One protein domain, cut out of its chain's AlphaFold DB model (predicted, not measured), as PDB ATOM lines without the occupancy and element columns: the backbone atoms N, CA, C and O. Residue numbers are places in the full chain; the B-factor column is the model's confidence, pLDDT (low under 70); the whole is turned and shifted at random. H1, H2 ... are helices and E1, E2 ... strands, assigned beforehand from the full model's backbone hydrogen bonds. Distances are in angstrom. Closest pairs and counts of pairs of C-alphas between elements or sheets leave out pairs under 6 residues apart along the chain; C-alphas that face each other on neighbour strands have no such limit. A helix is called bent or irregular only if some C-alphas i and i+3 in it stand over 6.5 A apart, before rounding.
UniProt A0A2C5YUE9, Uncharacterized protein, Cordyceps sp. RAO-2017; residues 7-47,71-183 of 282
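AT A GLANCE: This is residues 7 to 47 and 71 to 183 of the 282 residues of an uncharacterized protein of Cordyceps sp. RAO-2017 (UniProt A0A2C5YUE9). A four-stranded and a three-stranded sheet lie partly face to face as a small sandwich, E4, E3, E6 and E7 in one and E1, E2 and E5 in the other. The first part of the long helix H1, residues 138 to 147, packs across the other face of the smaller sheet; H1 then runs on away from it, and H2 folds back along H1 as a helical hairpin. The printed part has 154 residues, with seven named strands followed by two named helices, E1 to E7, then H1 and H2. The sheets, in the orders E4 E3 E6 E7 and E1 E2 E5, are all antiparallel, and the class is mixed, helices and strands. The whole is compact, with a radius of gyration of the C-alphas of 16.4 A and spans of 46 by 37 by 37 A.

IN THESE COORDINATES: In the larger sheet, E4 is residues 39 to 45, 18.8 A long, E3 residues 31 to 36, E6 residues 106 to 110 and E7 residues 113 to 118. In the smaller one, E1 is residues 7 to 11, beginning at C-alpha 7 (-33.137, -21.917, -52.190), E2 residues 17 to 23, 20.0 A, and E5 residues 90 to 96, 19.6 A. H1, residues 138 to 161, is 34.8 A long and begins at C-alpha 138 (-43.451, -27.893, -60.307). H2, residues 166 to 183, is 24.7 A long and ends at C-alpha 183 (-54.306, -27.343, -60.064); it is only just irregular, with C-alphas 180 and 183 6.52 A apart.

HOW THE PARTS SIT: The larger sheet is strongly twisted. N 34 and O 42 of the hairpin E3 and E4 are 2.8 A apart, N 35 and O 107 of E3 and E6 2.9 A, and N 108 and O 116 of the hairpin E6 and E7 2.9 A, each within hydrogen-bond range. The two sheets form a sandwich, two sheets face to face, 10.7 A centre to centre where they face, their strands at 31 degrees. In the smaller sheet, N 8 and O 20 of the hairpin E1 and E2 are 2.9 A apart and N 92 and O 21 of E5 and E2 2.9 A, both within hydrogen-bond range. H1 is on this sheet, making two layers, a helix on one face of a sheet, at a height over the sheet of 9.7 A. It lies over E5 and only just over E2, with 3 C-alphas falling there, and runs across the strands, at 86 degrees to E5 on the local plane; the C-alphas of Tyr 93 and Trp 143, the closest of E5 and H1, are 5.7 A apart. H2 is not on either sheet; it touches H1, closest at the C-alphas of Val 155 and Leu 168, 5.5 A, at a shallow tilt of 23 degrees, opposite ways. Every O i to N i+4 pair is within hydrogen-bond range in H1, and 13 of 14 in H2.

THE WHOLE: The two C-alphas farthest apart, those of Glu 85 and Glu 164, are 46.6 A apart. Residues 48 to 70 are not printed, and C-alphas 47 and 71 stand 24.5 A apart across the cut. The link E7 to H1, 19 residues, is long. The mean pLDDT of the printed part is 80.2; residues 27 to 30, 38 to 47, 71 to 87 and 126 to 132 are under 70.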
ATOM      1  N   ALA A   7     -31.907 -22.630 -51.883       92.88
ATOM      2  CA  ALA A   7     -33.137 -21.917 -52.190       92.88
ATOM      3  C   ALA A   7     -33.330 -21.900 -53.710       92.88
ATOM      4  O   ALA A   7     -32.388 -21.627 -54.460       92.88
ATOM      5  N   ARG A   8     -34.542 -22.211 -54.174       93.62
ATOM      6  CA  ARG A   8     -34.902 -22.288 -55.596       93.62
ATOM      7  C   ARG A   8     -36.168 -21.491 -55.868       93.62
ATOM      8  O   ARG A   8     -37.052 -21.458 -55.023       93.62
ATOM      9  N   TYR A   9     -36.275 -20.872 -57.037       94.19
ATOM     10  CA  TYR A   9     -37.472 -20.127 -57.420       94.19
ATOM     11  C   TYR A   9     -37.960 -20.452 -58.829       94.19
ATOM     12  O   TYR A   9     -37.177 -20.717 -59.735       94.19
ATOM     13  N   GLU A  10     -39.268 -20.376 -59.013       93.81
ATOM     14  CA  GLU A  10     -39.969 -20.656 -60.263       93.81
ATOM     15  C   GLU A  10     -40.927 -19.501 -60.570       93.81
ATOM     16  O   GLU A  10     -41.546 -18.963 -59.652       93.81
ATOM     17  N   PHE A  11     -41.054 -19.122 -61.842       90.94
ATOM     18  CA  PHE A  11     -42.078 -18.191 -62.326       90.94
ATOM     19  C   PHE A  11     -43.210 -18.989 -62.978       90.94
ATOM     20  O   PHE A  11     -42.926 -19.966 -63.666       90.94
ATOM     21  N   SER A  12     -44.461 -18.550 -62.827       85.69
ATOM     22  CA  SER A  12     -45.552 -18.990 -63.702       85.69
ATOM     23  C   SER A  12     -45.760 -17.995 -64.846       85.69
ATOM     24  O   SER A  12     -45.439 -16.809 -64.717       85.69
ATOM     25  N   ASP A  13     -46.401 -18.441 -65.927       80.69
ATOM     26  CA  ASP A  13     -46.823 -17.578 -67.046       80.69
ATOM     27  C   ASP A  13     -47.807 -16.467 -66.620       80.69
ATOM     28  O   ASP A  13     -48.006 -15.484 -67.332       80.69
ATOM     29  N   HIS A  14     -48.397 -16.589 -65.426       77.00
ATOM     30  CA  HIS A  14     -49.287 -15.600 -64.816       77.00
ATOM     31  C   HIS A  14     -48.546 -14.593 -63.909       77.00
ATOM     32  O   HIS A  14     -49.178 -13.792 -63.222       77.00
ATOM     33  N   GLY A  15     -47.208 -14.623 -63.876       83.62
ATOM     34  CA  GLY A  15     -46.353 -13.675 -63.149       83.62
ATOM     35  C   GLY A  15     -46.189 -13.947 -61.647       83.62
ATOM     36  O   GLY A  15     -45.324 -13.334 -61.005       83.62
ATOM     37  N   THR A  16     -46.964 -14.880 -61.081       87.88
ATOM     38  CA  THR A  16     -46.712 -15.419 -59.734       87.88
ATOM     39  C   THR A  16     -45.367 -16.134 -59.697       87.88
ATOM     40  O   THR A  16     -44.838 -16.562 -60.726       87.88
ATOM     41  N   LYS A  17     -44.794 -16.251 -58.501       91.62
ATOM     42  CA  LYS A  17     -43.497 -16.901 -58.310       91.62
ATOM     43  C   LYS A  17     -43.561 -17.733 -57.044       91.62
ATOM     44  O   LYS A  17     -44.079 -17.241 -56.045       91.62
ATOM     45  N   VAL A  18     -43.002 -18.935 -57.041       92.12
ATOM     46  CA  VAL A  18     -42.795 -19.690 -55.797       92.12
ATOM     47  C   VAL A  18     -41.313 -19.714 -55.481       92.12
ATOM     48  O   VAL A  18     -40.498 -20.069 -56.329       92.12
ATOM     49  N   LEU A  19     -40.974 -19.331 -54.252       92.44
ATOM     50  CA  LEU A  19     -39.653 -19.495 -53.658       92.44
ATOM     51  C   LEU A  19     -39.700 -20.703 -52.720       92.44
ATOM     52  O   LEU A  19     -40.354 -20.648 -51.681       92.44
ATOM     53  N   MET A  20     -38.991 -21.769 -53.076       92.12
ATOM     54  CA  MET A  20     -38.734 -22.910 -52.204       92.12
ATOM     55  C   MET A  20     -37.403 -22.723 -51.459       92.12
ATOM     56  O   MET A  20     -36.424 -22.233 -52.028       92.12
ATOM     57  N   VAL A  21     -37.367 -23.099 -50.180       90.81
ATOM     58  CA  VAL A  21     -36.176 -23.051 -49.319       90.81
ATOM     59  C   VAL A  21     -36.028 -24.401 -48.624       90.81
ATOM     60  O   VAL A  21     -36.933 -24.786 -47.893       90.81
ATOM     61  N   GLU A  22     -34.906 -25.089 -48.842       89.44
ATOM     62  CA  GLU A  22     -34.601 -26.417 -48.294       89.44
ATOM     63  C   GLU A  22     -33.395 -26.348 -47.344       89.44
ATOM     64  O   GLU A  22     -32.343 -25.783 -47.677       89.44
ATOM     65  N   TRP A  23     -33.534 -26.959 -46.170       88.19
ATOM     66  CA  TRP A  23     -32.434 -27.231 -45.250       88.19
ATOM     67  C   TRP A  23     -32.516 -28.650 -44.699       88.19
ATOM     68  O   TRP A  23     -33.539 -29.320 -44.785       88.19
ATOM     69  N   TYR A  24     -31.408 -29.086 -44.114       85.06
ATOM     70  CA  TYR A  24     -31.314 -30.348 -43.400       85.06
ATOM     71  C   TYR A  24     -31.322 -29.981 -41.910       85.06
ATOM     72  O   TYR A  24     -30.555 -29.085 -41.526       85.06
ATOM     73  N   PRO A  25     -32.207 -30.559 -41.080       78.31
ATOM     74  CA  PRO A  25     -32.136 -30.355 -39.647       78.31
ATOM     75  C   PRO A  25     -30.798 -30.867 -39.104       78.31
ATOM     76  O   PRO A  25     -30.193 -31.800 -39.625       78.31
ATOM     77  N   ASP A  26     -30.339 -30.219 -38.041       72.81
ATOM     78  CA  ASP A  26     -29.307 -30.748 -37.161       72.81
ATOM     79  C   ASP A  26     -30.007 -31.599 -36.081       72.81
ATOM     80  O   ASP A  26     -31.147 -31.289 -35.735       72.81
ATOM     81  N   ASP A  27     -29.350 -32.620 -35.519       63.94
ATOM     82  CA  ASP A  27     -29.935 -33.470 -34.466       63.94
ATOM     83  C   ASP A  27     -30.355 -32.658 -33.220       63.94
ATOM     84  O   ASP A  27     -29.531 -32.331 -32.358       63.94
ATOM     85  N   GLY A  28     -31.647 -32.338 -33.116       62.66
ATOM     86  CA  GLY A  28     -32.255 -31.707 -31.944       62.66
ATOM     87  C   GLY A  28     -33.437 -30.789 -32.263       62.66
ATOM     88  O   GLY A  28     -33.423 -30.027 -33.228       62.66
ATOM     89  N   GLU A  29     -34.449 -30.813 -31.395       58.19
ATOM     90  CA  GLU A  29     -35.613 -29.927 -31.485       58.19
ATOM     91  C   GLU A  29     -35.189 -28.459 -31.401       58.19
ATOM     92  O   GLU A  29     -34.643 -27.986 -30.403       58.19
ATOM     93  N   THR A  30     -35.392 -27.729 -32.494       69.69
ATOM     94  CA  THR A  30     -34.987 -26.331 -32.641       69.69
ATOM     95  C   THR A  30     -35.968 -25.635 -33.574       69.69
ATOM     96  O   THR A  30     -36.287 -26.153 -34.639       69.69
ATOM     97  N   THR A  31     -36.437 -24.441 -33.205       78.94
ATOM     98  CA  THR A  31     -37.242 -23.603 -34.108       78.94
ATOM     99  C   THR A  31     -36.324 -22.891 -35.098       78.94
ATOM    100  O   THR A  31     -35.421 -22.154 -34.698       78.94
ATOM    101  N   TRP A  32     -36.561 -23.085 -36.392       83.81
ATOM    102  CA  TRP A  32     -35.814 -22.447 -37.474       83.81
ATOM    103  C   TRP A  32     -36.589 -21.223 -37.968       83.81
ATOM    104  O   TRP A  32     -37.816 -21.262 -38.063       83.81
ATOM    105  N   HIS A  33     -35.902 -20.129 -38.310       84.44
ATOM    106  CA  HIS A  33     -36.576 -18.925 -38.814       84.44
ATOM    107  C   HIS A  33     -36.029 -18.464 -40.172       84.44
ATOM    108  O   HIS A  33     -34.873 -18.061 -40.277       84.44
ATOM    109  N   VAL A  34     -36.866 -18.464 -41.212       86.44
ATOM    110  CA  VAL A  34     -36.510 -18.062 -42.584       86.44
ATOM    111  C   VAL A  34     -36.951 -16.620 -42.851       86.44
ATOM    112  O   VAL A  34     -38.127 -16.277 -42.748       86.44
ATOM    113  N   SER A  35     -36.009 -15.749 -43.208       87.06
ATOM    114  CA  SER A  35     -36.215 -14.297 -43.332       87.06
ATOM    115  C   SER A  35     -35.492 -13.713 -44.547       87.06
ATOM    116  O   SER A  35     -34.547 -14.310 -45.057       87.06
ATOM    117  N   TRP A  36     -35.922 -12.544 -45.027       88.25
ATOM    118  CA  TRP A  36     -35.224 -11.794 -46.077       88.25
ATOM    119  C   TRP A  36     -35.588 -10.300 -46.032       88.25
ATOM    120  O   TRP A  36     -36.585  -9.938 -45.402       88.25
ATOM    121  N   PRO A  37     -34.805  -9.402 -46.668       79.75
ATOM    122  CA  PRO A  37     -35.081  -7.968 -46.646       79.75
ATOM    123  C   PRO A  37     -36.509  -7.640 -47.106       79.75
ATOM    124  O   PRO A  37     -36.946  -8.091 -48.162       79.75
ATOM    125  N   GLY A  38     -37.228  -6.851 -46.305       69.81
ATOM    126  CA  GLY A  38     -38.612  -6.451 -46.577       69.81
ATOM    127  C   GLY A  38     -39.699  -7.422 -46.097       69.81
ATOM    128  O   GLY A  38     -40.870  -7.075 -46.214       69.81
ATOM    129  N   LYS A  39     -39.359  -8.589 -45.526       68.69
ATOM    130  CA  LYS A  39     -40.340  -9.553 -44.996       68.69
ATOM    131  C   LYS A  39     -39.993 -10.020 -43.579       68.69
ATOM    132  O   LYS A  39     -38.862 -10.416 -43.300       68.69
ATOM    133  N   SER A  40     -41.001 -10.052 -42.708       56.41
ATOM    134  CA  SER A  40     -40.927 -10.665 -41.376       56.41
ATOM    135  C   SER A  40     -40.526 -12.149 -41.428       56.41
ATOM    136  O   SER A  40     -40.805 -12.867 -42.394       56.41
ATOM    137  N   ALA A  41     -39.864 -12.617 -40.370       57.75
ATOM    138  CA  ALA A  41     -39.377 -13.990 -40.289       57.75
ATOM    139  C   ALA A  41     -40.525 -15.018 -40.281       57.75
ATOM    140  O   ALA A  41     -41.517 -14.860 -39.575       57.75
ATOM    141  N   ALA A  42     -40.357 -16.081 -41.065       62.06
ATOM    142  CA  ALA A  42     -41.190 -17.274 -41.072       62.06
ATOM    143  C   ALA A  42     -40.629 -18.283 -40.071       62.06
ATOM    144  O   ALA A  42     -39.462 -18.636 -40.195       62.06
ATOM    145  N   SER A  43     -41.418 -18.762 -39.115       55.00
ATOM    146  CA  SER A  43     -40.993 -19.833 -38.206       55.00
ATOM    147  C   SER A  43     -41.356 -21.193 -38.790       55.00
ATOM    148  O   SER A  43     -42.527 -21.406 -39.083       55.00
ATOM    149  N   ALA A  44     -40.390 -22.101 -38.897       55.06
ATOM    150  CA  ALA A  44     -40.612 -23.530 -39.094       55.06
ATOM    151  C   ALA A  44     -40.195 -24.287 -37.828       55.06
ATOM    152  O   ALA A  44     -39.233 -23.912 -37.150       55.06
ATOM    153  N   VAL A  45     -40.938 -25.337 -37.500       51.16
ATOM    154  CA  VAL A  45     -40.713 -26.170 -36.317       51.16
ATOM    155  C   VAL A  45     -40.429 -27.578 -36.813       51.16
ATOM    156  O   VAL A  45     -41.285 -28.165 -37.470       51.16
ATOM    157  N   SER A  46     -39.244 -28.108 -36.510       44.66
ATOM    158  CA  SER A  46     -38.928 -29.513 -36.771       44.66
ATOM    159  C   SER A  46     -39.875 -30.392 -35.949       44.66
ATOM    160  O   SER A  46     -39.928 -30.264 -34.726       44.66
ATOM    161  N   ALA A  47     -40.674 -31.223 -36.619       36.56
ATOM    162  CA  ALA A  47     -41.781 -31.941 -35.995       36.56
ATOM    163  C   ALA A  47     -41.353 -33.321 -35.465       36.56
ATOM    164  O   ALA A  47     -41.315 -34.291 -36.217       36.56
ATOM    165  N   ALA A  71     -47.700 -11.114 -49.357       42.97
ATOM    166  CA  ALA A  71     -47.388 -12.477 -49.779       42.97
ATOM    167  C   ALA A  71     -48.291 -13.459 -49.009       42.97
ATOM    168  O   ALA A  71     -48.396 -13.352 -47.786       42.97
ATOM    169  N   HIS A  72     -48.932 -14.410 -49.700       50.44
ATOM    170  CA  HIS A  72     -49.685 -15.478 -49.032       50.44
ATOM    171  C   HIS A  72     -48.687 -16.415 -48.350       50.44
ATOM    172  O   HIS A  72     -48.018 -17.240 -48.976       50.44
ATOM    173  N   HIS A  73     -48.501 -16.170 -47.056       48.88
ATOM    174  CA  HIS A  73     -47.358 -16.655 -46.312       48.88
ATOM    175  C   HIS A  73     -47.645 -18.005 -45.664       48.88
ATOM    176  O   HIS A  73     -48.039 -18.084 -44.502       48.88
ATOM    177  N   VAL A  74     -47.405 -19.061 -46.433       49.84
ATOM    178  CA  VAL A  74     -47.620 -20.431 -45.982       49.84
ATOM    179  C   VAL A  74     -46.290 -21.086 -45.624       49.84
ATOM    180  O   VAL A  74     -45.393 -21.194 -46.458       49.84
ATOM    181  N   VAL A  75     -46.173 -21.547 -44.382       50.97
ATOM    182  CA  VAL A  75     -45.078 -22.407 -43.917       50.97
ATOM    183  C   VAL A  75     -45.594 -23.845 -43.944       50.97
ATOM    184  O   VAL A  75     -45.888 -24.415 -42.898       50.97
ATOM    185  N   VAL A  76     -45.750 -24.428 -45.139       54.75
ATOM    186  CA  VAL A  76     -45.918 -25.888 -45.213       54.75
ATOM    187  C   VAL A  76     -44.535 -26.501 -45.209       54.75
ATOM    188  O   VAL A  76     -43.828 -26.407 -46.211       54.75
ATOM    189  N   ASP A  77     -44.181 -27.068 -44.062       57.84
ATOM    190  CA  ASP A  77     -42.996 -27.898 -43.910       57.84
ATOM    191  C   ASP A  77     -43.157 -29.236 -44.658       57.84
ATOM    192  O   ASP A  77     -44.244 -29.599 -45.127       57.84
ATOM    193  N   ASP A  78     -42.049 -29.937 -44.848       57.97
ATOM    194  CA  ASP A  78     -41.939 -31.059 -45.772       57.97
ATOM    195  C   ASP A  78     -40.784 -31.967 -45.368       57.97
ATOM    196  O   ASP A  78     -39.788 -32.050 -46.090       57.97
ATOM    197  N   ASN A  79     -40.936 -32.638 -44.224       58.41
ATOM    198  CA  ASN A  79     -40.244 -33.898 -44.005       58.41
ATOM    199  C   ASN A  79     -40.651 -34.874 -45.123       58.41
ATOM    200  O   ASN A  79     -41.726 -35.476 -45.073       58.41
ATOM    201  N   ASP A  80     -39.762 -35.065 -46.097       53.06
ATOM    202  CA  ASP A  80     -39.652 -36.370 -46.745       53.06
ATOM    203  C   ASP A  80     -39.130 -37.336 -45.660       53.06
ATOM    204  O   ASP A  80     -37.922 -37.444 -45.459       53.06
ATOM    205  N   ASP A  81     -40.036 -38.010 -44.945       46.19
ATOM    206  CA  ASP A  81     -39.740 -39.206 -44.133       46.19
ATOM    207  C   ASP A  81     -39.713 -40.483 -45.021       46.19
ATOM    208  O   ASP A  81     -39.936 -41.602 -44.557       46.19
ATOM    209  N   ASP A  82     -39.451 -40.316 -46.324       45.97
ATOM    210  CA  ASP A  82     -39.029 -41.395 -47.219       45.97
ATOM    211  C   ASP A  82     -37.616 -41.868 -46.822       45.97
ATOM    212  O   ASP A  82     -36.767 -41.062 -46.440       45.97
ATOM    213  N   ASP A  83     -37.363 -43.179 -46.932       45.88
ATOM    214  CA  ASP A  83     -36.184 -43.909 -46.407       45.88
ATOM    215  C   ASP A  83     -34.891 -43.667 -47.240       45.88
ATOM    216  O   ASP A  83     -34.208 -44.574 -47.720       45.88
ATOM    217  N   ASP A  84     -34.601 -42.392 -47.489       51.59
ATOM    218  CA  ASP A  84     -33.523 -41.860 -48.317       51.59
ATOM    219  C   ASP A  84     -32.246 -41.716 -47.459       51.59
ATOM    220  O   ASP A  84     -32.222 -40.970 -46.478       51.59
ATOM    221  N   GLU A  85     -31.125 -42.339 -47.857       52.00
ATOM    222  CA  GLU A  85     -29.811 -42.278 -47.157       52.00
ATOM    223  C   GLU A  85     -29.201 -40.844 -47.067       52.00
ATOM    224  O   GLU A  85     -28.083 -40.616 -46.599       52.00
ATOM    225  N   ALA A  86     -29.938 -39.833 -47.521       52.44
ATOM    226  CA  ALA A  86     -29.643 -38.420 -47.323       52.44
ATOM    227  C   ALA A  86     -30.132 -37.857 -45.971       52.44
ATOM    228  O   ALA A  86     -29.681 -36.770 -45.597       52.44
ATOM    229  N   GLY A  87     -31.007 -38.573 -45.256       62.66
ATOM    230  CA  GLY A  87     -31.627 -38.124 -44.008       62.66
ATOM    231  C   GLY A  87     -32.758 -37.100 -44.205       62.66
ATOM    232  O   GLY A  87     -33.005 -36.658 -45.334       62.66
ATOM    233  N   PRO A  88     -33.443 -36.707 -43.111       71.00
ATOM    234  CA  PRO A  88     -34.585 -35.804 -43.170       71.00
ATOM    235  C   PRO A  88     -34.226 -34.455 -43.802       71.00
ATOM    236  O   PRO A  88     -33.108 -33.945 -43.686       71.00
ATOM    237  N   ARG A  89     -35.217 -33.855 -44.457       77.06
ATOM    238  CA  ARG A  89     -35.146 -32.541 -45.106       77.06
ATOM    239  C   ARG A  89     -36.329 -31.716 -44.631       77.06
ATOM    240  O   ARG A  89     -37.421 -32.247 -44.550       77.06
ATOM    241  N   HIS A  90     -36.135 -30.424 -44.409       82.12
ATOM    242  CA  HIS A  90     -37.230 -29.465 -44.283       82.12
ATOM    243  C   HIS A  90     -37.294 -28.621 -45.552       82.12
ATOM    244  O   HIS A  90     -36.263 -28.114 -46.010       82.12
ATOM    245  N   ARG A  91     -38.494 -28.417 -46.107       86.38
ATOM    246  CA  ARG A  91     -38.721 -27.478 -47.216       86.38
ATOM    247  C   ARG A  91     -39.888 -26.557 -46.919       86.38
ATOM    248  O   ARG A  91     -40.950 -27.028 -46.540       86.38
ATOM    249  N   LEU A  92     -39.724 -25.267 -47.203       88.06
ATOM    250  CA  LEU A  92     -40.813 -24.285 -47.213       88.06
ATOM    251  C   LEU A  92     -41.069 -23.761 -48.616       88.06
ATOM    252  O   LEU A  92     -40.138 -23.638 -49.410       88.06
ATOM    253  N   TYR A  93     -42.316 -23.376 -48.886       89.00
ATOM    254  CA  TYR A  93     -42.779 -22.912 -50.191       89.00
ATOM    255  C   TYR A  93     -43.527 -21.581 -50.038       89.00
ATOM    256  O   TYR A  93     -44.639 -21.536 -49.520       89.00
ATOM    257  N   PHE A  94     -42.933 -20.484 -50.505       89.88
ATOM    258  CA  PHE A  94     -43.502 -19.143 -50.385       89.88
ATOM    259  C   PHE A  94     -44.063 -18.660 -51.724       89.88
ATOM    260  O   PHE A  94     -43.296 -18.443 -52.665       89.88
ATOM    261  N   LEU A  95     -45.379 -18.432 -51.799       90.56
ATOM    262  CA  LEU A  95     -46.004 -17.792 -52.956       90.56
ATOM    263  C   LEU A  95     -45.775 -16.272 -52.916       90.56
ATOM    264  O   LEU A  95     -46.208 -15.574 -51.995       90.56
ATOM    265  N   LEU A  96     -45.097 -15.760 -53.939       89.31
ATOM    266  CA  LEU A  96     -44.793 -14.348 -54.136       89.31
ATOM    267  C   LEU A  96     -45.766 -13.734 -55.167       89.31
ATOM    268  O   LEU A  96     -45.887 -14.265 -56.280       89.31
ATOM    269  N   PRO A  97     -46.425 -12.604 -54.840       83.69
ATOM    270  CA  PRO A  97     -47.248 -11.834 -55.775       83.69
ATOM    271  C   PRO A  97     -46.497 -11.412 -57.056       83.69
ATOM    272  O   PRO A  97     -45.260 -11.335 -57.051       83.69
ATOM    273  N   PRO A  98     -47.206 -11.072 -58.152       82.75
ATOM    274  CA  PRO A  98     -46.576 -10.621 -59.394       82.75
ATOM    275  C   PRO A  98     -45.676  -9.392 -59.197       82.75
ATOM    276  O   PRO A  98     -44.556  -9.378 -59.709       82.75
ATOM    277  N   ASP A  99     -46.087  -8.440 -58.360       84.00
ATOM    278  CA  ASP A  99     -45.326  -7.222 -58.041       84.00
ATOM    279  C   ASP A  99     -44.120  -7.469 -57.114       84.00
ATOM    280  O   ASP A  99     -43.260  -6.607 -56.949       84.00
ATOM    281  N   THR A 100     -44.039  -8.649 -56.490       85.94
ATOM    282  CA  THR A 100     -42.947  -9.015 -55.577       85.94
ATOM    283  C   THR A 100     -41.812  -9.689 -56.342       85.94
ATOM    284  O   THR A 100     -42.001 -10.721 -56.993       85.94
ATOM    285  N   SER A 101     -40.611  -9.118 -56.254       89.75
ATOM    286  CA  SER A 101     -39.379  -9.727 -56.756       89.75
ATOM    287  C   SER A 101     -38.913 -10.878 -55.858       89.75
ATOM    288  O   SER A 101     -39.163 -10.898 -54.653       89.75
ATOM    289  N   VAL A 102     -38.198 -11.844 -56.442       89.88
ATOM    290  CA  VAL A 102     -37.519 -12.888 -55.658       89.88
ATOM    291  C   VAL A 102     -36.407 -12.228 -54.822       89.88
ATOM    292  O   VAL A 102     -35.634 -11.439 -55.375       89.88
ATOM    293  N   PRO A 103     -36.290 -12.515 -53.511       91.00
ATOM    294  CA  PRO A 103     -35.242 -11.937 -52.674       91.00
ATOM    295  C   PRO A 103     -33.845 -12.394 -53.112       91.00
ATOM    296  O   PRO A 103     -33.608 -13.575 -53.347       91.00
ATOM    297  N   ALA A 104     -32.889 -11.463 -53.157       91.62
ATOM    298  CA  ALA A 104     -31.510 -11.760 -53.562       91.62
ATOM    299  C   ALA A 104     -30.733 -12.624 -52.546       91.62
ATOM    300  O   ALA A 104     -29.777 -13.307 -52.915       91.62
ATOM    301  N   ILE A 105     -31.126 -12.576 -51.267       91.75
ATOM    302  CA  ILE A 105     -30.581 -13.394 -50.177       91.75
ATOM    303  C   ILE A 105     -31.740 -13.809 -49.265       91.75
ATOM    304  O   ILE A 105     -32.563 -12.973 -48.888       91.75
ATOM    305  N   VAL A 106     -31.770 -15.087 -48.894       91.94
ATOM    306  CA  VAL A 106     -32.654 -15.674 -47.882       91.94
ATOM    307  C   VAL A 106     -31.799 -16.115 -46.700       91.94
ATOM    308  O   VAL A 106     -30.818 -16.832 -46.880       91.94
ATOM    309  N   THR A 107     -32.169 -15.704 -45.493       90.88
ATOM    310  CA  THR A 107     -31.434 -16.001 -44.262       90.88
ATOM    311  C   THR A 107     -32.221 -16.975 -43.398       90.88
ATOM    312  O   THR A 107     -33.291 -16.626 -42.894       90.88
ATOM    313  N   ILE A 108     -31.672 -18.173 -43.189       89.56
ATOM    314  CA  ILE A 108     -32.181 -19.143 -42.213       89.56
ATOM    315  C   ILE A 108     -31.434 -18.935 -40.892       89.56
ATOM    316  O   ILE A 108     -30.221 -19.134 -40.806       89.56
ATOM    317  N   VAL A 109     -32.152 -18.504 -39.861       88.00
ATOM    318  CA  VAL A 109     -31.650 -18.301 -38.500       88.00
ATOM    319  C   VAL A 109     -31.866 -19.575 -37.688       88.00
ATOM    320  O   VAL A 109     -32.962 -20.134 -37.688       88.00
ATOM    321  N   ARG A 110     -30.820 -19.994 -36.968       84.75
ATOM    322  CA  ARG A 110     -30.837 -21.103 -36.010       84.75
ATOM    323  C   ARG A 110     -30.497 -20.593 -34.607       84.75
ATOM    324  O   ARG A 110     -29.452 -19.958 -34.452       84.75
ATOM    325  N   PRO A 111     -31.291 -20.903 -33.574       80.62
ATOM    326  CA  PRO A 111     -30.833 -20.876 -32.190       80.62
ATOM    327  C   PRO A 111     -29.479 -21.593 -32.029       80.62
ATOM    328  O   PRO A 111     -29.265 -22.674 -32.570       80.62
ATOM    329  N   GLY A 112     -28.531 -20.964 -31.327       79.25
ATOM    330  CA  GLY A 112     -27.226 -21.554 -30.990       79.25
ATOM    331  C   GLY A 112     -26.236 -21.809 -32.141       79.25
ATOM    332  O   GLY A 112     -25.113 -22.227 -31.867       79.25
ATOM    333  N   ARG A 113     -26.588 -21.557 -33.411       81.06
ATOM    334  CA  ARG A 113     -25.743 -21.859 -34.586       81.06
ATOM    335  C   ARG A 113     -25.662 -20.675 -35.563       81.06
ATOM    336  O   ARG A 113     -26.566 -19.841 -35.590       81.06
ATOM    337  N   PRO A 114     -24.609 -20.580 -36.400       86.00
ATOM    338  CA  PRO A 114     -24.522 -19.539 -37.421       86.00
ATOM    339  C   PRO A 114     -25.696 -19.624 -38.405       86.00
ATOM    340  O   PRO A 114     -26.084 -20.714 -38.850       86.00
ATOM    341  N   SER A 115     -26.245 -18.459 -38.753       88.38
ATOM    342  CA  SER A 115     -27.295 -18.329 -39.757       88.38
ATOM    343  C   SER A 115     -26.771 -18.648 -41.159       88.38
ATOM    344  O   SER A 115     -25.622 -18.367 -41.505       88.38
ATOM    345  N   LEU A 116     -27.626 -19.254 -41.978       89.56
ATOM    346  CA  LEU A 116     -27.320 -19.638 -43.352       89.56
ATOM    347  C   LEU A 116     -27.825 -18.549 -44.296       89.56
ATOM    348  O   LEU A 116     -29.026 -18.297 -44.348       89.56
ATOM    349  N   ALA A 117     -26.921 -17.925 -45.051       92.62
ATOM    350  CA  ALA A 117     -27.271 -16.971 -46.100       92.62
ATOM    351  C   ALA A 117     -27.297 -17.680 -47.464       92.62
ATOM    352  O   ALA A 117     -26.257 -17.964 -48.057       92.62
ATOM    353  N   LEU A 118     -28.499 -17.971 -47.954       93.56
ATOM    354  CA  LEU A 118     -28.753 -18.643 -49.224       93.56
ATOM    355  C   LEU A 118     -29.024 -17.614 -50.325       93.56
ATOM    356  O   LEU A 118     -29.693 -16.608 -50.097       93.56
ATOM    357  N   LYS A 119     -28.536 -17.877 -51.539       94.62
ATOM    358  CA  LYS A 119     -28.863 -17.097 -52.741       94.62
ATOM    359  C   LYS A 119     -29.839 -17.914 -53.586       94.62
ATOM    360  O   LYS A 119     -29.420 -18.962 -54.077       94.62
ATOM    361  N   PRO A 120     -31.106 -17.493 -53.749       94.19
ATOM    362  CA  PRO A 120     -32.053 -18.236 -54.566       94.19
ATOM    363  C   PRO A 120     -31.585 -18.357 -56.019       94.19
ATOM    364  O   PRO A 120     -31.152 -17.378 -56.627       94.19
ATOM    365  N   LEU A 121     -31.685 -19.562 -56.573       94.75
ATOM    366  CA  LEU A 121     -31.384 -19.875 -57.973       94.75
ATOM    367  C   LEU A 121     -32.664 -20.281 -58.717       94.75
ATOM    368  O   LEU A 121     -33.617 -20.710 -58.067       94.75
ATOM    369  N   PRO A 122     -32.710 -20.211 -60.057       92.88
ATOM    370  CA  PRO A 122     -33.803 -20.811 -60.810       92.88
ATOM    371  C   PRO A 122     -34.023 -22.278 -60.418       92.88
ATOM    372  O   PRO A 122     -33.076 -23.059 -60.250       92.88
ATOM    373  N   ALA A 123     -35.283 -22.657 -60.257       89.50
ATOM    374  CA  ALA A 123     -35.689 -24.044 -60.198       89.50
ATOM    375  C   ALA A 123     -35.454 -24.659 -61.583       89.50
ATOM    376  O   ALA A 123     -35.931 -24.148 -62.593       89.50
ATOM    377  N   ILE A 124     -34.652 -25.722 -61.623       84.12
ATOM    378  CA  ILE A 124     -34.345 -26.477 -62.834       84.12
ATOM    379  C   ILE A 124     -34.594 -27.928 -62.460       84.12
ATOM    380  O   ILE A 124     -33.869 -28.482 -61.631       84.12
ATOM    381  N   PHE A 125     -35.643 -28.496 -63.038       76.94
ATOM    382  CA  PHE A 125     -36.006 -29.898 -62.902       76.94
ATOM    383  C   PHE A 125     -35.605 -30.597 -64.206       76.94
ATOM    384  O   PHE A 125     -35.932 -30.073 -65.271       76.94
ATOM    385  N   PRO A 126     -34.835 -31.698 -64.160       69.25
ATOM    386  CA  PRO A 126     -34.460 -32.422 -65.367       69.25
ATOM    387  C   PRO A 126     -35.674 -33.139 -65.972       69.25
ATOM    388  O   PRO A 126     -36.595 -33.527 -65.253       69.25
ATOM    389  N   ASP A 127     -35.651 -33.355 -67.287       54.84
ATOM    390  CA  ASP A 127     -36.667 -34.154 -67.972       54.84
ATOM    391  C   ASP A 127     -36.714 -35.573 -67.373       54.84
ATOM    392  O   ASP A 127     -35.684 -36.238 -67.252       54.84
ATOM    393  N   GLY A 128     -37.905 -36.032 -66.977       52.03
ATOM    394  CA  GLY A 128     -38.077 -37.295 -66.244       52.03
ATOM    395  C   GLY A 128     -37.945 -37.188 -64.717       52.03
ATOM    396  O   GLY A 128     -37.856 -38.209 -64.046       52.03
ATOM    397  N   PHE A 129     -37.941 -35.980 -64.146       64.38
ATOM    398  CA  PHE A 129     -38.224 -35.785 -62.722       64.38
ATOM    399  C   PHE A 129     -39.720 -36.029 -62.453       64.38
ATOM    400  O   PHE A 129     -40.553 -35.268 -62.946       64.38
ATOM    401  N   ASP A 130     -40.056 -37.061 -61.669       54.97
ATOM    402  CA  ASP A 130     -41.434 -37.495 -61.345       54.97
ATOM    403  C   ASP A 130     -42.175 -36.545 -60.373       54.97
ATOM    404  O   ASP A 130     -42.768 -36.956 -59.376       54.97
ATOM    405  N   ALA A 131     -42.154 -35.241 -60.651       66.75
ATOM    406  CA  ALA A 131     -42.991 -34.259 -59.976       66.75
ATOM    407  C   ALA A 131     -43.985 -33.640 -60.961       66.75
ATOM    408  O   ALA A 131     -43.596 -33.054 -61.975       66.75
ATOM    409  N   ASP A 132     -45.273 -33.716 -60.615       68.12
ATOM    410  CA  ASP A 132     -46.353 -33.080 -61.364       68.12
ATOM    411  C   ASP A 132     -46.039 -31.597 -61.611       68.12
ATOM    412  O   ASP A 132     -46.081 -30.760 -60.710       68.12
ATOM    413  N   SER A 133     -45.737 -31.260 -62.865       72.00
ATOM    414  CA  SER A 133     -45.458 -29.879 -63.284       72.00
ATOM    415  C   SER A 133     -46.735 -29.033 -63.423       72.00
ATOM    416  O   SER A 133     -46.666 -27.818 -63.624       72.00
ATOM    417  N   GLY A 134     -47.906 -29.672 -63.307       75.38
ATOM    418  CA  GLY A 134     -49.225 -29.045 -63.353       75.38
ATOM    419  C   GLY A 134     -49.440 -28.190 -64.603       75.38
ATOM    420  O   GLY A 134     -49.006 -28.541 -65.697       75.38
ATOM    421  N   ALA A 135     -50.122 -27.056 -64.429       77.62
ATOM    422  CA  ALA A 135     -50.267 -26.029 -65.466       77.62
ATOM    423  C   ALA A 135     -49.445 -24.752 -65.178       77.62
ATOM    424  O   ALA A 135     -49.483 -23.818 -65.970       77.62
ATOM    425  N   HIS A 136     -48.728 -24.697 -64.046       80.56
ATOM    426  CA  HIS A 136     -48.062 -23.483 -63.543       80.56
ATOM    427  C   HIS A 136     -46.595 -23.702 -63.133       80.56
ATOM    428  O   HIS A 136     -45.962 -22.759 -62.661       80.56
ATOM    429  N   GLY A 137     -46.063 -24.916 -63.306       87.06
ATOM    430  CA  GLY A 137     -44.731 -25.320 -62.859       87.06
ATOM    431  C   GLY A 137     -44.755 -26.241 -61.632       87.06
ATOM    432  O   GLY A 137     -45.773 -26.397 -60.947       87.06
ATOM    433  N   VAL A 138     -43.618 -26.885 -61.366       89.31
ATOM    434  CA  VAL A 138     -43.451 -27.893 -60.307       89.31
ATOM    435  C   VAL A 138     -43.545 -27.260 -58.922       89.31
ATOM    436  O   VAL A 138     -44.227 -27.801 -58.052       89.31
ATOM    437  N   LEU A 139     -42.898 -26.114 -58.681       89.94
ATOM    438  CA  LEU A 139     -42.969 -25.445 -57.378       89.94
ATOM    439  C   LEU A 139     -44.353 -24.844 -57.120       89.94
ATOM    440  O   LEU A 139     -44.826 -24.924 -55.987       89.94
ATOM    441  N   HIS A 140     -45.031 -24.306 -58.137       90.31
ATOM    442  CA  HIS A 140     -46.428 -23.883 -58.007       90.31
ATOM    443  C   HIS A 140     -47.350 -25.062 -57.680       90.31
ATOM    444  O   HIS A 140     -48.203 -24.942 -56.801       90.31
ATOM    445  N   THR A 141     -47.142 -26.219 -58.315       89.88
ATOM    446  CA  THR A 141     -47.941 -27.425 -58.060       89.88
ATOM    447  C   THR A 141     -47.662 -28.006 -56.669       89.88
ATOM    448  O   THR A 141     -48.613 -28.238 -55.922       89.88
ATOM    449  N   ARG A 142     -46.388 -28.147 -56.254       89.50
ATOM    450  CA  ARG A 142     -46.013 -28.594 -54.893       89.50
ATOM    451  C   ARG A 142     -46.463 -27.618 -53.800       89.50
ATOM    452  O   ARG A 142     -46.835 -28.077 -52.727       89.50
ATOM    453  N   TRP A 143     -46.469 -26.304 -54.048       90.75
ATOM    454  CA  TRP A 143     -47.050 -25.325 -53.118       90.75
ATOM    455  C   TRP A 143     -48.574 -25.484 -53.013       90.75
ATOM    456  O   TRP A 143     -49.121 -25.530 -51.909       90.75
ATOM    457  N   ALA A 144     -49.261 -25.605 -54.152       90.62
ATOM    458  CA  ALA A 144     -50.716 -25.668 -54.207       90.62
ATOM    459  C   ALA A 144     -51.274 -26.936 -53.544       90.62
ATOM    460  O   ALA A 144     -52.197 -26.838 -52.737       90.62
ATOM    461  N   THR A 145     -50.705 -28.117 -53.815       89.50
ATOM    462  CA  THR A 145     -51.124 -29.363 -53.145       89.50
ATOM    463  C   THR A 145     -50.910 -29.282 -51.633       89.50
ATOM    464  O   THR A 145     -51.804 -29.639 -50.865       89.50
ATOM    465  N   ARG A 146     -49.779 -28.720 -51.195       88.12
ATOM    466  CA  ARG A 146     -49.445 -28.511 -49.779       88.12
ATOM    467  C   ARG A 146     -50.413 -27.587 -49.050       88.12
ATOM    468  O   ARG A 146     -50.956 -27.983 -48.018       88.12
ATOM    469  N   ARG A 147     -50.685 -26.393 -49.588       89.81
ATOM    470  CA  ARG A 147     -51.640 -25.459 -48.966       89.81
ATOM    471  C   ARG A 147     -53.068 -26.012 -48.985       89.81
ATOM    472  O   ARG A 147     -53.798 -25.788 -48.030       89.81
ATOM    473  N   LEU A 148     -53.465 -26.800 -49.990       91.12
ATOM    474  CA  LEU A 148     -54.775 -27.471 -49.984       91.12
ATOM    475  C   LEU A 148     -54.909 -28.526 -48.873       91.12
ATOM    476  O   LEU A 148     -55.978 -28.615 -48.273       91.12
ATOM    477  N   SER A 149     -53.852 -29.287 -48.571       90.44
ATOM    478  CA  SER A 149     -53.840 -30.231 -47.441       90.44
ATOM    479  C   SER A 149     -53.919 -29.516 -46.089       90.44
ATOM    480  O   SER A 149     -54.647 -29.950 -45.197       90.44
ATOM    481  N   GLU A 150     -53.223 -28.387 -45.939       88.94
ATOM    482  CA  GLU A 150     -53.316 -27.564 -44.730       88.94
ATOM    483  C   GLU A 150     -54.707 -26.934 -44.565       88.94
ATOM    484  O   GLU A 150     -55.309 -27.064 -43.500       88.94
ATOM    485  N   LEU A 151     -55.251 -26.331 -45.626       90.88
ATOM    486  CA  LEU A 151     -56.605 -25.771 -45.643       90.88
ATOM    487  C   LEU A 151     -57.673 -26.838 -45.387       90.88
ATOM    488  O   LEU A 151     -58.690 -26.538 -44.775       90.88
ATOM    489  N   GLN A 152     -57.461 -28.087 -45.812       93.12
ATOM    490  CA  GLN A 152     -58.353 -29.191 -45.455       93.12
ATOM    491  C   GLN A 152     -58.324 -29.462 -43.943       93.12
ATOM    492  O   GLN A 152     -59.383 -29.576 -43.334       93.12
ATOM    493  N   ARG A 153     -57.138 -29.491 -43.319       91.69
ATOM    494  CA  ARG A 153     -56.993 -29.639 -41.861       91.69
ATOM    495  C   ARG A 153     -57.629 -28.472 -41.094       91.69
ATOM    496  O   ARG A 153     -58.218 -28.708 -40.042       91.69
ATOM    497  N   GLU A 154     -57.516 -27.249 -41.611       90.50
ATOM    498  CA  GLU A 154     -58.148 -26.039 -41.065       90.50
ATOM    499  C   GLU A 154     -59.681 -26.120 -41.168       90.50
ATOM    500  O   GLU A 154     -60.366 -26.028 -40.153       90.50
ATOM    501  N   VAL A 155     -60.216 -26.438 -42.353       92.19
ATOM    502  CA  VAL A 155     -61.646 -26.707 -42.594       92.19
ATOM    503  C   VAL A 155     -62.184 -27.788 -41.655       92.19
ATOM    504  O   VAL A 155     -63.222 -27.590 -41.029       92.19
ATOM    505  N   ASP A 156     -61.483 -28.913 -41.506       94.44
ATOM    506  CA  ASP A 156     -61.923 -30.005 -40.633       94.44
ATOM    507  C   ASP A 156     -61.845 -29.639 -39.145       94.44
ATOM    508  O   ASP A 156     -62.595 -30.199 -38.346       94.44
ATOM    509  N   ALA A 157     -60.928 -28.747 -38.748       92.00
ATOM    510  CA  ALA A 157     -60.824 -28.246 -37.381       92.00
ATOM    511  C   ALA A 157     -61.949 -27.254 -37.061       92.00
ATOM    512  O   ALA A 157     -62.620 -27.421 -36.041       92.00
ATOM    513  N   GLU A 158     -62.215 -26.303 -37.958       94.12
ATOM    514  CA  GLU A 158     -63.304 -25.337 -37.817       94.12
ATOM    515  C   GLU A 158     -64.678 -26.022 -37.865       94.12
ATOM    516  O   GLU A 158     -65.515 -25.769 -37.007       94.12
ATOM    517  N   LEU A 159     -64.896 -27.006 -38.747       92.12
ATOM    518  CA  LEU A 159     -66.120 -27.826 -38.743       92.12
ATOM    519  C   LEU A 159     -66.350 -28.588 -37.423       92.12
ATOM    520  O   LEU A 159     -67.488 -28.948 -37.119       92.12
ATOM    521  N   ARG A 160     -65.293 -28.844 -36.639       93.62
ATOM    522  CA  ARG A 160     -65.370 -29.483 -35.313       93.62
ATOM    523  C   ARG A 160     -65.547 -28.490 -34.157       93.62
ATOM    524  O   ARG A 160     -65.977 -28.923 -33.091       93.62
ATOM    525  N   SER A 161     -65.227 -27.207 -34.338       92.81
ATOM    526  CA  SER A 161     -65.363 -26.158 -33.315       92.81
ATOM    527  C   SER A 161     -66.603 -25.280 -33.532       92.81
ATOM    528  O   SER A 161     -67.364 -25.054 -32.592       92.81
ATOM    529  N   ASN A 162     -66.824 -24.808 -34.761       92.25
ATOM    530  CA  ASN A 162     -67.942 -23.975 -35.188       92.25
ATOM    531  C   ASN A 162     -68.144 -24.046 -36.720       92.25
ATOM    532  O   ASN A 162     -67.419 -23.414 -37.489       92.25
ATOM    533  N   ALA A 163     -69.200 -24.732 -37.165       91.19
ATOM    534  CA  ALA A 163     -69.546 -24.861 -38.586       91.19
ATOM    535  C   ALA A 163     -70.060 -23.565 -39.262       91.19
ATOM    536  O   ALA A 163     -70.305 -23.572 -40.466       91.19
ATOM    537  N   GLU A 164     -70.214 -22.463 -38.520       91.94
ATOM    538  CA  GLU A 164     -70.585 -21.132 -39.029       91.94
ATOM    539  C   GLU A 164     -69.453 -20.096 -38.827       91.94
ATOM    540  O   GLU A 164     -69.700 -18.892 -38.750       91.94
ATOM    541  N   SER A 165     -68.195 -20.537 -38.690       91.44
ATOM    542  CA  SER A 165     -67.070 -19.617 -38.489       91.44
ATOM    543  C   SER A 165     -66.649 -18.891 -39.777       91.44
ATOM    544  O   SER A 165     -66.631 -19.453 -40.873       91.44
ATOM    545  N   VAL A 166     -66.218 -17.633 -39.636       92.81
ATOM    546  CA  VAL A 166     -65.603 -16.870 -40.740       92.81
ATOM    547  C   VAL A 166     -64.266 -17.497 -41.170       92.81
ATOM    548  O   VAL A 166     -63.878 -17.380 -42.329       92.81
ATOM    549  N   GLY A 167     -63.578 -18.212 -40.269       89.44
ATOM    550  CA  GLY A 167     -62.379 -18.992 -40.597       89.44
ATOM    551  C   GLY A 167     -62.678 -20.096 -41.612       89.44
ATOM    552  O   GLY A 167     -61.993 -20.198 -42.627       89.44
ATOM    553  N   LEU A 168     -63.764 -20.845 -41.403       92.06
ATOM    554  CA  LEU A 168     -64.239 -21.872 -42.326       92.06
ATOM    555  C   LEU A 168     -64.588 -21.291 -43.706       92.06
ATOM    556  O   LEU A 168     -64.203 -21.869 -44.722       92.06
ATOM    557  N   GLU A 169     -65.270 -20.142 -43.760       91.44
ATOM    558  CA  GLU A 169     -65.576 -19.463 -45.029       91.44
ATOM    559  C   GLU A 169     -64.295 -19.041 -45.768       91.44
ATOM    560  O   GLU A 169     -64.133 -19.363 -46.948       91.44
ATOM    561  N   MET A 170     -63.354 -18.388 -45.076       90.62
ATOM    562  CA  MET A 170     -62.072 -17.969 -45.657       90.62
ATOM    563  C   MET A 170     -61.248 -19.163 -46.154       90.62
ATOM    564  O   MET A 170     -60.760 -19.139 -47.285       90.62
ATOM    565  N   ALA A 171     -61.141 -20.233 -45.360       91.88
ATOM    566  CA  ALA A 171     -60.391 -21.429 -45.728       91.88
ATOM    567  C   ALA A 171     -61.018 -22.154 -46.935       91.88
ATOM    568  O   ALA A 171     -60.307 -22.590 -47.843       91.88
ATOM    569  N   LEU A 172     -62.355 -22.229 -47.012       92.94
ATOM    570  CA  LEU A 172     -63.062 -22.762 -48.181       92.94
ATOM    571  C   LEU A 172     -62.891 -21.875 -49.424       92.94
ATOM    572  O   LEU A 172     -62.751 -22.408 -50.529       92.94
ATOM    573  N   ALA A 173     -62.879 -20.550 -49.268       92.75
ATOM    574  CA  ALA A 173     -62.654 -19.606 -50.360       92.75
ATOM    575  C   ALA A 173     -61.220 -19.702 -50.912       92.75
ATOM    576  O   ALA A 173     -61.046 -19.827 -52.128       92.75
ATOM    577  N   GLU A 174     -60.198 -19.741 -50.049       91.19
ATOM    578  CA  GLU A 174     -58.803 -19.931 -50.467       91.19
ATOM    579  C   GLU A 174     -58.609 -21.307 -51.124       91.19
ATOM    580  O   GLU A 174     -58.022 -21.406 -52.204       91.19
ATOM    581  N   LYS A 175     -59.195 -22.371 -50.555       91.00
ATOM    582  CA  LYS A 175     -59.148 -23.730 -51.120       91.00
ATOM    583  C   LYS A 175     -59.730 -23.774 -52.536       91.00
ATOM    584  O   LYS A 175     -59.155 -24.402 -53.431       91.00
ATOM    585  N   GLN A 176     -60.853 -23.093 -52.768       92.75
ATOM    586  CA  GLN A 176     -61.433 -22.951 -54.104       92.75
ATOM    587  C   GLN A 176     -60.537 -22.124 -55.033       92.75
ATOM    588  O   GLN A 176     -60.328 -22.529 -56.177       92.75
ATOM    589  N   TRP A 177     -59.979 -21.006 -54.559       91.19
ATOM    590  CA  TRP A 177     -59.070 -20.162 -55.336       91.19
ATOM    591  C   TRP A 177     -57.837 -20.941 -55.816       91.19
ATOM    592  O   TRP A 177     -57.593 -20.990 -57.021       91.19
ATOM    593  N   ILE A 178     -57.139 -21.656 -54.926       90.19
ATOM    594  CA  ILE A 178     -55.951 -22.457 -55.272       90.19
ATOM    595  C   ILE A 178     -56.305 -23.581 -56.257       90.19
ATOM    596  O   ILE A 178     -55.628 -23.766 -57.271       90.19
ATOM    597  N   THR A 179     -57.410 -24.293 -56.011       90.75
ATOM    598  CA  THR A 179     -57.903 -25.353 -56.911       90.75
ATOM    599  C   THR A 179     -58.212 -24.811 -58.311       90.75
ATOM    600  O   THR A 179     -57.979 -25.491 -59.310       90.75
ATOM    601  N   ASN A 180     -58.749 -23.591 -58.401       88.94
ATOM    602  CA  ASN A 180     -59.095 -22.941 -59.663       88.94
ATOM    603  C   ASN A 180     -57.883 -22.309 -60.375       88.94
ATOM    604  O   ASN A 180     -57.936 -22.198 -61.598       88.94
ATOM    605  N   ASN A 181     -56.847 -21.879 -59.643       86.00
ATOM    606  CA  ASN A 181     -55.741 -21.072 -60.174       86.00
ATOM    607  C   ASN A 181     -54.409 -21.815 -60.365       86.00
ATOM    608  O   ASN A 181     -53.584 -21.299 -61.106       86.00
ATOM    609  N   PHE A 182     -54.197 -22.987 -59.748       87.12
ATOM    610  CA  PHE A 182     -52.931 -23.734 -59.879       87.12
ATOM    611  C   PHE A 182     -53.093 -25.204 -60.290       87.12
ATOM    612  O   PHE A 182     -52.269 -25.715 -61.045       87.12
ATOM    613  N   LEU A 183     -54.140 -25.898 -59.817       84.94
ATOM    614  CA  LEU A 183     -54.306 -27.343 -60.064       84.94
ATOM    615  C   LEU A 183     -55.275 -27.706 -61.195       84.94
ATOM    616  O   LEU A 183     -55.294 -28.853 -61.638       84.94
TER     617      LEU A 183